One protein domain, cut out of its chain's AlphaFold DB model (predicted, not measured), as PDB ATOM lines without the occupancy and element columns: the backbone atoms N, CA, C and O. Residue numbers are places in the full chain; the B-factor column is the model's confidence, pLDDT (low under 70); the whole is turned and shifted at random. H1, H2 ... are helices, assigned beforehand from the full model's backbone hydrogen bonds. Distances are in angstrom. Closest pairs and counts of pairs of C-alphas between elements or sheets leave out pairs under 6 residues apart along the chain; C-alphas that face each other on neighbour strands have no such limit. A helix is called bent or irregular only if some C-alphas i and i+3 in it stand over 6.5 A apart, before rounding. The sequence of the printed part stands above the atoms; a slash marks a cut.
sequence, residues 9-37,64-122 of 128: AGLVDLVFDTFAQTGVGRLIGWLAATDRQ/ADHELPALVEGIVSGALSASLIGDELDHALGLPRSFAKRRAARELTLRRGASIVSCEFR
ATOM      1  N   ALA A   9     225.918 173.422 167.279       76.88
ATOM      2  CA  ALA A   9     226.687 174.014 166.200       76.88
ATOM      3  C   ALA A   9     226.318 175.489 166.008       76.88
ATOM      4  O   ALA A   9     227.216 176.322 165.997       76.88
ATOM      5  N   GLY A  10     225.030 175.829 165.961       77.50
ATOM      6  CA  GLY A  10     224.542 177.199 165.844       77.50
ATOM      7  C   GLY A  10     224.914 178.084 167.034       77.50
ATOM      8  O   GLY A  10     225.223 179.261 166.850       77.50
ATOM      9  N   LEU A  11     224.951 177.534 168.253       80.38
ATOM     10  CA  LEU A  11     225.369 178.280 169.444       80.38
ATOM     11  C   LEU A  11     226.865 178.594 169.395       80.38
ATOM     12  O   LEU A  11     227.272 179.737 169.613       80.38
ATOM     13  N   VAL A  12     227.685 177.585 169.099       83.69
ATOM     14  CA  VAL A  12     229.130 177.771 168.919       83.69
ATOM     15  C   VAL A  12     229.395 178.718 167.755       83.69
ATOM     16  O   VAL A  12     230.254 179.593 167.867       83.69
ATOM     17  N   ASP A  13     228.616 178.611 166.681       84.31
ATOM     18  CA  ASP A  13     228.723 179.487 165.531       84.31
ATOM     19  C   ASP A  13     228.459 180.942 165.876       84.31
ATOM     20  O   ASP A  13     229.310 181.788 165.600       84.31
ATOM     21  N   LEU A  14     227.369 181.217 166.586       83.69
ATOM     22  CA  LEU A  14     227.035 182.556 167.043       83.69
ATOM     23  C   LEU A  14     228.138 183.164 167.918       83.69
ATOM     24  O   LEU A  14     228.508 184.324 167.722       83.69
ATOM     25  N   VAL A  15     228.676 182.407 168.880       83.69
ATOM     26  CA  VAL A  15     229.711 182.921 169.791       83.69
ATOM     27  C   VAL A  15     231.010 183.205 169.038       83.69
ATOM     28  O   VAL A  15     231.568 184.298 169.172       83.69
ATOM     29  N   PHE A  16     231.479 182.265 168.215       84.81
ATOM     30  CA  PHE A  16     232.707 182.440 167.436       84.81
ATOM     31  C   PHE A  16     232.582 183.591 166.433       84.81
ATOM     32  O   PHE A  16     233.491 184.418 166.349       84.81
ATOM     33  N   ASP A  17     231.456 183.695 165.726       84.50
ATOM     34  CA  ASP A  17     231.243 184.753 164.737       84.50
ATOM     35  C   ASP A  17     231.124 186.124 165.414       84.50
ATOM     36  O   ASP A  17     231.698 187.099 164.928       84.50
ATOM     37  N   THR A  18     230.474 186.204 166.581       84.38
ATOM     38  CA  THR A  18     230.403 187.444 167.374       84.38
ATOM     39  C   THR A  18     231.799 187.908 167.783       84.38
ATOM     40  O   THR A  18     232.142 189.078 167.613       84.38
ATOM     41  N   PHE A  19     232.641 187.004 168.288       81.75
ATOM     42  CA  PHE A  19     234.003 187.329 168.719       81.75
ATOM     43  C   PHE A  19     234.920 187.682 167.541       81.75
ATOM     44  O   PHE A  19     235.756 188.583 167.661       81.75
ATOM     45  N   ALA A  20     234.763 187.014 166.397       80.00
ATOM     46  CA  ALA A  20     235.502 187.319 165.177       80.00
ATOM     47  C   ALA A  20     235.120 188.696 164.601       80.00
ATOM     48  O   ALA A  20     236.004 189.502 164.312       80.00
ATOM     49  N   GLN A  21     233.821 189.004 164.498       81.50
ATOM     50  CA  GLN A  21     233.319 190.279 163.961       81.50
ATOM     51  C   GLN A  21     233.658 191.472 164.857       81.50
ATOM     52  O   GLN A  21     234.038 192.534 164.367       81.50
ATOM     53  N   THR A  22     233.539 191.308 166.174       76.81
ATOM     54  CA  THR A  22     233.830 192.385 167.134       76.81
ATOM     55  C   THR A  22     235.329 192.594 167.355       76.81
ATOM     56  O   THR A  22     235.732 193.642 167.854       76.81
ATOM     57  N   GLY A  23     236.170 191.611 167.011       74.44
ATOM     58  CA  GLY A  23     237.608 191.649 167.292       74.44
ATOM     59  C   GLY A  23     237.927 191.702 168.790       74.44
ATOM     60  O   GLY A  23     239.018 192.136 169.172       74.44
ATOM     61  N   VAL A  24     236.979 191.284 169.641       77.44
ATOM     62  CA  VAL A  24     237.063 191.421 171.101       77.44
ATOM     63  C   VAL A  24     238.273 190.680 171.673       77.44
ATOM     64  O   VAL A  24     238.865 191.146 172.641       77.44
ATOM     65  N   GLY A  25     238.710 189.583 171.044       75.25
ATOM     66  CA  GLY A  25     239.896 188.832 171.458       75.25
ATOM     67  C   GLY A  25     241.184 189.642 171.337       75.25
ATOM     68  O   GLY A  25     242.006 189.613 172.250       75.25
ATOM     69  N   ARG A  26     241.344 190.444 170.274       78.56
ATOM     70  CA  ARG A  26     242.506 191.340 170.133       78.56
ATOM     71  C   ARG A  26     242.477 192.480 171.144       78.56
ATOM     72  O   ARG A  26     243.524 192.848 171.665       78.56
ATOM     73  N   LEU A  27     241.294 193.023 171.433       76.88
ATOM     74  CA  LEU A  27     241.126 194.067 172.445       76.88
ATOM     75  C   LEU A  27     241.456 193.539 173.846       76.88
ATOM     76  O   LEU A  27     242.198 194.186 174.579       76.88
ATOM     77  N   ILE A  28     240.955 192.353 174.194       78.75
ATOM     78  CA  ILE A  28     241.269 191.677 175.458       78.75
ATOM     79  C   ILE A  28     242.760 191.348 175.528       78.75
ATOM     80  O   ILE A  28     243.374 191.580 176.562       78.75
ATOM     81  N   GLY A  29     243.356 190.853 174.439       76.12
ATOM     82  CA  GLY A  29     244.790 190.571 174.365       76.12
ATOM     83  C   GLY A  29     245.651 191.822 174.548       76.12
ATOM     84  O   GLY A  29     246.635 191.785 175.281       76.12
ATOM     85  N   TRP A  30     245.252 192.946 173.946       77.81
ATOM     86  CA  TRP A  30     245.908 194.236 174.154       77.81
ATOM     87  C   TRP A  30     245.762 194.705 175.603       77.81
ATOM     88  O   TRP A  30     246.778 194.940 176.246       77.81
ATOM     89  N   LEU A  31     244.540 194.737 176.150       79.06
ATOM     90  CA  LEU A  31     244.280 195.105 177.549       79.06
ATOM     91  C   LEU A  31     245.041 194.214 178.538       79.06
ATOM     92  O   LEU A  31     245.572 194.712 179.522       79.06
ATOM     93  N   ALA A  32     245.160 192.911 178.269       76.81
ATOM     94  CA  ALA A  32     245.947 191.999 179.097       76.81
ATOM     95  C   ALA A  32     247.434 192.380 179.144       76.81
ATOM     96  O   ALA A  32     248.088 192.148 180.161       76.81
ATOM     97  N   ALA A  33     247.957 192.950 178.055       78.94
ATOM     98  CA  ALA A  33     249.347 193.370 177.930       78.94
ATOM     99  C   ALA A  33     249.603 194.797 178.447       78.94
ATOM    100  O   ALA A  33     250.702 195.064 178.931       78.94
ATOM    101  N   THR A  34     248.629 195.709 178.349       82.06
ATOM    102  CA  THR A  34     248.786 197.122 178.745       82.06
ATOM    103  C   THR A  34     248.236 197.448 180.128       82.06
ATOM    104  O   THR A  34     248.903 198.157 180.875       82.06
ATOM    105  N   ASP A  35     247.050 196.953 180.483       78.50
ATOM    106  CA  ASP A  35     246.421 197.215 181.780       78.50
ATOM    107  C   ASP A  35     245.482 196.076 182.201       78.50
ATOM    108  O   ASP A  35     244.264 196.078 181.981       78.50
ATOM    109  N   ARG A  36     246.077 195.082 182.865       77.19
ATOM    110  CA  ARG A  36     245.381 193.881 183.334       77.19
ATOM    111  C   ARG A  36     244.244 194.191 184.315       77.19
ATOM    112  O   ARG A  36     243.303 193.402 184.386       77.19
ATOM    113  N   GLN A  37     244.294 195.302 185.055       78.19
ATOM    114  CA  GLN A  37     243.244 195.641 186.024       78.19
ATOM    115  C   GLN A  37     241.927 196.005 185.333       78.19
ATOM    116  O   GLN A  37     240.855 195.741 185.875       78.19
ATOM    117  N   ALA A  64     223.971 169.096 183.211       68.56
ATOM    118  CA  ALA A  64     223.993 169.279 184.649       68.56
ATOM    119  C   ALA A  64     224.659 170.614 185.031       68.56
ATOM    120  O   ALA A  64     225.697 170.976 184.477       68.56
ATOM    121  N   ASP A  65     224.114 171.314 186.031       69.44
ATOM    122  CA  ASP A  65     224.575 172.654 186.438       69.44
ATOM    123  C   ASP A  65     226.082 172.727 186.741       69.44
ATOM    124  O   ASP A  65     226.738 173.730 186.467       69.44
ATOM    125  N   HIS A  66     226.661 171.639 187.258       71.12
ATOM    126  CA  HIS A  66     228.092 171.547 187.563       71.12
ATOM    127  C   HIS A  66     228.995 171.483 186.316       71.12
ATOM    128  O   HIS A  66     230.195 171.732 186.421       71.12
ATOM    129  N   GLU A  67     228.444 171.177 185.141       71.69
ATOM    130  CA  GLU A  67     229.171 171.108 183.867       71.69
ATOM    131  C   GLU A  67     229.117 172.434 183.093       71.69
ATOM    132  O   GLU A  67     229.961 172.677 182.225       71.69
ATOM    133  N   LEU A  68     228.176 173.325 183.435       75.12
ATOM    134  CA  LEU A  68     228.012 174.634 182.795       75.12
ATOM    135  C   LEU A  68     229.280 175.502 182.848       75.12
ATOM    136  O   LEU A  68     229.645 176.041 181.801       75.12
ATOM    137  N   PRO A  69     230.015 175.620 183.975       77.06
ATOM    138  CA  PRO A  69     231.243 176.415 184.010       77.06
ATOM    139  C   PRO A  69     232.297 175.911 183.021       77.06
ATOM    140  O   PRO A  69     232.901 176.700 182.296       77.06
ATOM    141  N   ALA A  70     232.483 174.591 182.950       77.75
ATOM    142  CA  ALA A  70     233.467 173.971 182.070       77.75
ATOM    143  C   ALA A  70     233.059 174.048 180.589       77.75
ATOM    144  O   ALA A  70     233.920 174.032 179.711       77.75
ATOM    145  N   LEU A  71     231.757 174.094 180.297       78.81
ATOM    146  CA  LEU A  71     231.234 174.309 178.947       78.81
ATOM    147  C   LEU A  71     231.425 175.752 178.484       78.81
ATOM    148  O   LEU A  71     231.919 175.982 177.380       78.81
ATOM    149  N   VAL A  72     231.064 176.715 179.335       81.38
ATOM    150  CA  VAL A  72     231.241 178.143 179.054       81.38
ATOM    151  C   VAL A  72     232.724 178.458 178.849       81.38
ATOM    152  O   VAL A  72     233.062 179.120 177.870       81.38
ATOM    153  N   GLU A  73     233.612 177.937 179.701       82.81
ATOM    154  CA  GLU A  73     235.063 178.112 179.558       82.81
ATOM    155  C   GLU A  73     235.563 177.615 178.197       82.81
ATOM    156  O   GLU A  73     236.191 178.384 177.471       82.81
ATOM    157  N   GLY A  74     235.218 176.385 177.799       81.81
ATOM    158  CA  GLY A  74     235.714 175.805 176.550       81.81
ATOM    159  C   GLY A  74     235.273 176.573 175.299       81.81
ATOM    160  O   GLY A  74     236.060 176.738 174.360       81.81
ATOM    161  N   ILE A  75     234.036 177.084 175.287       82.56
ATOM    162  CA  ILE A  75     233.508 177.893 174.179       82.56
ATOM    163  C   ILE A  75     234.178 179.269 174.156       82.56
ATOM    164  O   ILE A  75     234.676 179.689 173.112       82.56
ATOM    165  N   VAL A  76     234.217 179.965 175.297       84.44
ATOM    166  CA  VAL A  76     234.780 181.320 175.392       84.44
ATOM    167  C   VAL A  76     236.278 181.308 175.098       84.44
ATOM    168  O   VAL A  76     236.749 182.125 174.315       84.44
ATOM    169  N   SER A  77     237.026 180.353 175.651       82.31
ATOM    170  CA  SER A  77     238.462 180.177 175.404       82.31
ATOM    171  C   SER A  77     238.754 179.895 173.926       82.31
ATOM    172  O   SER A  77     239.616 180.535 173.317       82.31
ATOM    173  N   GLY A  78     237.967 179.010 173.300       83.00
ATOM    174  CA  GLY A  78     238.065 178.733 171.866       83.00
ATOM    175  C   GLY A  78     237.772 179.962 170.999       83.00
ATOM    176  O   GLY A  78     238.541 180.265 170.086       83.00
ATOM    177  N   ALA A  79     236.702 180.695 171.308       84.38
ATOM    178  CA  ALA A  79     236.312 181.903 170.584       84.38
ATOM    179  C   ALA A  79     237.324 183.048 170.769       84.38
ATOM    180  O   ALA A  79     237.617 183.773 169.818       84.38
ATOM    181  N   LEU A  80     237.906 183.193 171.962       81.88
ATOM    182  CA  LEU A  80     238.978 184.152 172.236       81.88
ATOM    183  C   LEU A  80     240.235 183.831 171.431       81.88
ATOM    184  O   LEU A  80     240.784 184.724 170.790       81.88
ATOM    185  N   SER A  81     240.662 182.566 171.426       81.62
ATOM    186  CA  SER A  81     241.814 182.118 170.638       81.62
ATOM    187  C   SER A  81     241.599 182.381 169.143       81.62
ATOM    188  O   SER A  81     242.454 183.000 168.505       81.62
ATOM    189  N   ALA A  82     240.426 182.019 168.614       80.94
ATOM    190  CA  ALA A  82     240.052 182.285 167.226       80.94
ATOM    191  C   ALA A  82     239.954 183.789 166.908       80.94
ATOM    192  O   ALA A  82     240.356 184.215 165.835       80.94
ATOM    193  N   SER A  83     239.470 184.624 167.828       83.75
ATOM    194  CA  SER A  83     239.401 186.082 167.634       83.75
ATOM    195  C   SER A  83     240.774 186.761 167.702       83.75
ATOM    196  O   SER A  83     240.999 187.785 167.054       83.75
ATOM    197  N   LEU A  84     241.703 186.197 168.480       80.62
ATOM    198  CA  LEU A  84     243.050 186.732 168.649       80.62
ATOM    199  C   LEU A  84     243.961 186.392 167.465       80.62
ATOM    200  O   LEU A  84     244.637 187.279 166.948       80.62
ATOM    201  N   ILE A  85     243.995 185.117 167.068       79.50
ATOM    202  CA  ILE A  85     244.956 184.587 166.087       79.50
ATOM    203  C   ILE A  85     244.291 184.354 164.719       79.50
ATOM    204  O   ILE A  85     244.970 184.303 163.697       79.50
ATOM    205  N   GLY A  86     242.961 184.273 164.664       75.56
ATOM    206  CA  GLY A  86     242.233 183.956 163.438       75.56
ATOM    207  C   GLY A  86     242.427 182.505 163.002       75.56
ATOM    208  O   GLY A  86     242.858 181.645 163.771       75.56
ATOM    209  N   ASP A  87     242.140 182.249 161.726       77.75
ATOM    210  CA  ASP A  87     242.383 180.952 161.086       77.75
ATOM    211  C   ASP A  87     243.882 180.693 160.816       77.75
ATOM    212  O   ASP A  87     244.234 179.617 160.339       77.75
ATOM    213  N   GLU A  88     244.782 181.643 161.109       80.56
ATOM    214  CA  GLU A  88     246.224 181.500 160.855       80.56
ATOM    215  C   GLU A  88     246.844 180.362 161.671       80.56
ATOM    216  O   GLU A  88     247.719 179.655 161.177       80.56
ATOM    217  N   LEU A  89     246.357 180.127 162.896       80.62
ATOM    218  CA  LEU A  89     246.793 178.983 163.698       80.62
ATOM    219  C   LEU A  89     246.368 177.659 163.054       80.62
ATOM    220  O   LEU A  89     247.173 176.735 162.956       80.62
ATOM    221  N   ASP A  90     245.121 177.578 162.590       84.75
ATOM    222  CA  ASP A  90     244.613 176.398 161.891       84.75
ATOM    223  C   ASP A  90     245.410 176.176 160.594       84.75
ATOM    224  O   ASP A  90     245.843 175.059 160.314       84.75
ATOM    225  N   HIS A  91     245.687 177.245 159.843       83.00
ATOM    226  CA  HIS A  91     246.475 177.193 158.618       83.00
ATOM    227  C   HIS A  91     247.920 176.735 158.864       83.00
ATOM    228  O   HIS A  91     248.397 175.832 158.176       83.00
ATOM    229  N   ALA A  92     248.594 177.296 159.870       85.75
ATOM    230  CA  ALA A  92     249.961 176.937 160.240       85.75
ATOM    231  C   ALA A  92     250.092 175.468 160.674       85.75
ATOM    232  O   ALA A  92     251.134 174.848 160.466       85.75
ATOM    233  N   LEU A  93     249.029 174.898 161.246       86.19
ATOM    234  CA  LEU A  93     248.956 173.490 161.641       86.19
ATOM    235  C   LEU A  93     248.476 172.562 160.507       86.19
ATOM    236  O   LEU A  93     248.335 171.359 160.724       86.19
ATOM    237  N   GLY A  94     248.212 173.093 159.307       87.56
ATOM    238  CA  GLY A  94     247.687 172.325 158.174       87.56
ATOM    239  C   GLY A  94     246.243 171.847 158.367       87.56
ATOM    240  O   GLY A  94     245.814 170.888 157.725       87.56
ATOM    241  N   LEU A  95     245.493 172.481 159.268       86.88
ATOM    242  CA  LEU A  95     244.114 172.138 159.586       86.88
ATOM    243  C   LEU A  95     243.135 172.872 158.652       86.88
ATOM    244  O   LEU A  95     243.426 173.965 158.159       86.88
ATOM    245  N   PRO A  96     241.938 172.308 158.399       84.19
ATOM    246  CA  PRO A  96     240.936 173.000 157.599       84.19
ATOM    247  C   PRO A  96     240.407 174.221 158.359       84.19
ATOM    248  O   PRO A  96     240.121 174.098 159.547       84.19
ATOM    249  N   ARG A  97     240.180 175.350 157.673       77.44
ATOM    250  CA  ARG A  97     239.665 176.606 158.268       77.44
ATOM    251  C   ARG A  97     238.528 176.387 159.261       77.44
ATOM    252  O   ARG A  97     237.705 175.488 159.053       77.44
ATOM    253  N   SER A  98     238.457 177.205 160.309       80.69
ATOM    254  CA  SER A  98     237.450 177.080 161.370       80.69
ATOM    255  C   SER A  98     237.470 175.709 162.072       80.69
ATOM    256  O   SER A  98     236.435 175.205 162.523       80.69
ATOM    257  N   PHE A  99     238.635 175.057 162.159       85.31
ATOM    258  CA  PHE A  99     238.785 173.787 162.870       85.31
ATOM    259  C   PHE A  99     238.515 173.969 164.359       85.31
ATOM    260  O   PHE A  99     237.795 173.154 164.940       85.31
ATOM    261  N   ALA A 100     239.019 175.052 164.958       81.06
ATOM    262  CA  ALA A 100     238.753 175.394 166.354       81.06
ATOM    263  C   ALA A 100     237.244 175.494 166.653       81.06
ATOM    264  O   ALA A 100     236.767 174.909 167.629       81.06
ATOM    265  N   LYS A 101     236.491 176.139 165.752       83.12
ATOM    266  CA  LYS A 101     235.026 176.276 165.795       83.12
ATOM    267  C   LYS A 101     234.336 174.909 165.779       83.12
ATOM    268  O   LYS A 101     233.606 174.552 166.701       83.12
ATOM    269  N   ARG A 102     234.665 174.069 164.789       85.12
ATOM    270  CA  ARG A 102     234.116 172.702 164.684       85.12
ATOM    271  C   ARG A 102     234.491 171.818 165.874       85.12
ATOM    272  O   ARG A 102     233.709 170.957 166.267       85.12
ATOM    273  N   ARG A 103     235.693 171.984 166.434       84.69
ATOM    274  CA  ARG A 103     236.138 171.248 167.625       84.69
ATOM    275  C   ARG A 103     235.291 171.617 168.842       84.69
ATOM    276  O   ARG A 103     234.861 170.709 169.544       84.69
ATOM    277  N   ALA A 104     235.023 172.904 169.054       83.44
ATOM    278  CA  ALA A 104     234.174 173.372 170.148       83.44
ATOM    279  C   ALA A 104     232.730 172.848 170.028       83.44
ATOM    280  O   ALA A 104     232.179 172.365 171.014       83.44
ATOM    281  N   ALA A 105     232.152 172.838 168.820       83.25
ATOM    282  CA  ALA A 105     230.820 172.272 168.577       83.25
ATOM    283  C   ALA A 105     230.747 170.767 168.896       83.25
ATOM    284  O   ALA A 105     229.805 170.302 169.542       83.25
ATOM    285  N   ARG A 106     231.773 169.999 168.501       84.06
ATOM    286  CA  ARG A 106     231.865 168.569 168.839       84.06
ATOM    287  C   ARG A 106     231.975 168.341 170.344       84.06
ATOM    288  O   ARG A 106     231.282 167.474 170.861       84.06
ATOM    289  N   GLU A 107     232.802 169.116 171.039       80.31
ATOM    290  CA  GLU A 107     232.959 169.002 172.495       80.31
ATOM    291  C   GLU A 107     231.646 169.302 173.233       80.31
ATOM    292  O   GLU A 107     231.261 168.563 174.138       80.31
ATOM    293  N   LEU A 108     230.914 170.335 172.802       76.94
ATOM    294  CA  LEU A 108     229.602 170.681 173.356       76.94
ATOM    295  C   LEU A 108     228.588 169.541 173.162       76.94
ATOM    296  O   LEU A 108     227.871 169.181 174.097       76.94
ATOM    297  N   THR A 109     228.584 168.931 171.976       79.94
ATOM    298  CA  THR A 109     227.719 167.786 171.653       79.94
ATOM    299  C   THR A 109     228.062 166.564 172.513       79.94
ATOM    300  O   THR A 109     227.173 165.931 173.083       79.94
ATOM    301  N   LEU A 110     229.355 166.247 172.656       76.38
ATOM    302  CA  LEU A 110     229.830 165.111 173.450       76.38
ATOM    303  C   LEU A 110     229.485 165.263 174.932       76.38
ATOM    304  O   LEU A 110     228.996 164.316 175.546       76.38
ATOM    305  N   ARG A 111     229.695 166.451 175.505       71.31
ATOM    306  CA  ARG A 111     229.402 166.720 176.918       71.31
ATOM    307  C   ARG A 111     227.912 166.691 177.221       71.31
ATOM    308  O   ARG A 111     227.515 166.120 178.230       71.31
ATOM    309  N   ARG A 112     227.074 167.208 176.320       66.56
ATOM    310  CA  ARG A 112     225.620 167.041 176.434       66.56
ATOM    311  C   ARG A 112     225.228 165.560 176.397       66.56
ATOM    312  O   ARG A 112     224.449 165.124 177.237       66.56
ATOM    313  N   GLY A 113     225.803 164.778 175.480       58.75
ATOM    314  CA  GLY A 113     225.576 163.332 175.400       58.75
ATOM    315  C   GLY A 113     225.997 162.580 176.669       58.75
ATOM    316  O   GLY A 113     225.244 161.747 177.168       58.75
ATOM    317  N   ALA A 114     227.160 162.908 177.237       59.97
ATOM    318  CA  ALA A 114     227.646 162.315 178.485       59.97
ATOM    319  C   ALA A 114     226.750 162.660 179.689       59.97
ATOM    320  O   ALA A 114     226.476 161.796 180.524       59.97
ATOM    321  N   SER A 115     226.240 163.893 179.743       55.81
ATOM    322  CA  SER A 115     225.305 164.345 180.777       55.81
ATOM    323  C   SER A 115     223.953 163.614 180.694       55.81
ATOM    324  O   SER A 115     223.432 163.153 181.713       55.81
ATOM    325  N   ILE A 116     223.438 163.381 179.474       53.50
ATOM    326  CA  ILE A 116     222.224 162.576 179.227       53.50
ATOM    327  C   ILE A 116     222.406 161.136 179.732       53.50
ATOM    328  O   ILE A 116     221.567 160.641 180.484       53.50
ATOM    329  N   VAL A 117     223.523 160.488 179.385       56.47
ATOM    330  CA  VAL A 117     223.824 159.108 179.811       56.47
ATOM    331  C   VAL A 117     223.973 159.006 181.335       56.47
ATOM    332  O   VAL A 117     223.502 158.046 181.945       56.47
ATOM    333  N   SER A 118     224.571 160.013 181.979       50.75
ATOM    334  CA  SER A 118     224.719 160.067 183.441       50.75
ATOM    335  C   SER A 118     223.369 160.225 184.166       50.75
ATOM    336  O   SER A 118     223.142 159.608 185.211       50.75
ATOM    337  N   CYS A 119     222.432 160.989 183.588       51.19
ATOM    338  CA  CYS A 119     221.053 161.106 184.077       51.19
ATOM    339  C   CYS A 119     220.251 159.806 183.908       51.19
ATOM    340  O   CYS A 119     219.518 159.419 184.821       51.19
ATOM    341  N   GLU A 120     220.403 159.113 182.775       51.28
ATOM    342  CA  GLU A 120     219.737 157.830 182.513       51.28
ATOM    343  C   GLU A 120     220.233 156.731 183.469       51.28
ATOM    344  O   GLU A 120     219.431 155.996 184.047       51.28
ATOM    345  N   PHE A 121     221.542 156.688 183.739       50.75
ATOM    346  CA  PHE A 121     222.152 155.708 184.641       50.75
ATOM    347  C   PHE A 121     221.846 155.955 186.133       50.75
ATOM    348  O   PHE A 121     221.846 155.018 186.932       50.75
ATOM    349  N   ARG A 122     221.530 157.195 186.541       50.66
ATOM    350  CA  ARG A 122     221.185 157.538 187.937       50.66
ATOM    351  C   ARG A 122     219.794 157.048 188.378       50.66
ATOM    352  O   ARG A 122     219.473 157.159 189.559       50.66
TER     353      ARG A 122
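Overview. This is residues 9 to 37 and 64 to 122 of the 128 residues of an uncharacterized protein of Stenotrophomonas sp. HMWF022 (UniProt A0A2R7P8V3). Two long helices, H3 and H5, lie side by side and run opposite ways, and H1 crosses one side of both to complete a loose three-helix bundle, a group of helices packed together. H2 packs across the last part of H3, and little H4 lies beyond that same end, near the start of H5. The printed part has 88 residues with five named helices in the order H1 to H5 and no named strand: all helix. It is loose, with a radius of gyration of the C-alphas of 15.1 A, and spans 49 by 36 by 20 A.

Along the chain. H1, residues 9 to 22, begins at C-alpha 9 (226.687, 174.014, 166.200) and is 19.7 A long. H2 is residues 24 to 34, 15.1 A. H3, residues 65 to 85, is 31.2 A long and only just irregular: C-alphas 66 and 69 are 6.8 A apart. H4 is residues 88 to 92. H5, residues 99 to 121, is 32.8 A long and ends at C-alpha 121 (222.152, 155.708, 184.641).

Arrangement. H1 touches residues 75 to 83 of H3 at a steep tilt of 43 degrees, the closest C-alphas being those of Ala 20 and Ser 83, 4.8 A. H1 touches residues 101 to 106 of H5 at 38 degrees, only just steep, with Ala 9 and Ala 105 closest, C-alphas 5.1 A apart. H3, the hub, touches residues 100 to 108 of H5 at a shallow tilt of 6 degrees, opposite ways; the closest C-alphas are those of Ile 75 and Ala 104, 6.1 A. H2 touches residues 79 to 84 of H3, about perpendicular at 82 degrees, C-alphas Gly 25 and Leu 84 closest at 4.7 A. H4 is close to H5 but not clearly touching, and apart from H1 and H2. Every O i to N i+4 pair is within hydrogen-bond range in H1, H2, H4 and H5, and 15 of 17 in H3.

Size, cuts and confidence. The C-alphas farthest apart, Thr 34 and Phe 121, are 49.6 A apart. Residues 38 to 63 are not printed; C-alphas 37 and 64 are 32.7 A apart across the cut. Of the links printed whole, none is long. Confidence is under 70 at residues 64 to 65 and 112 to 122.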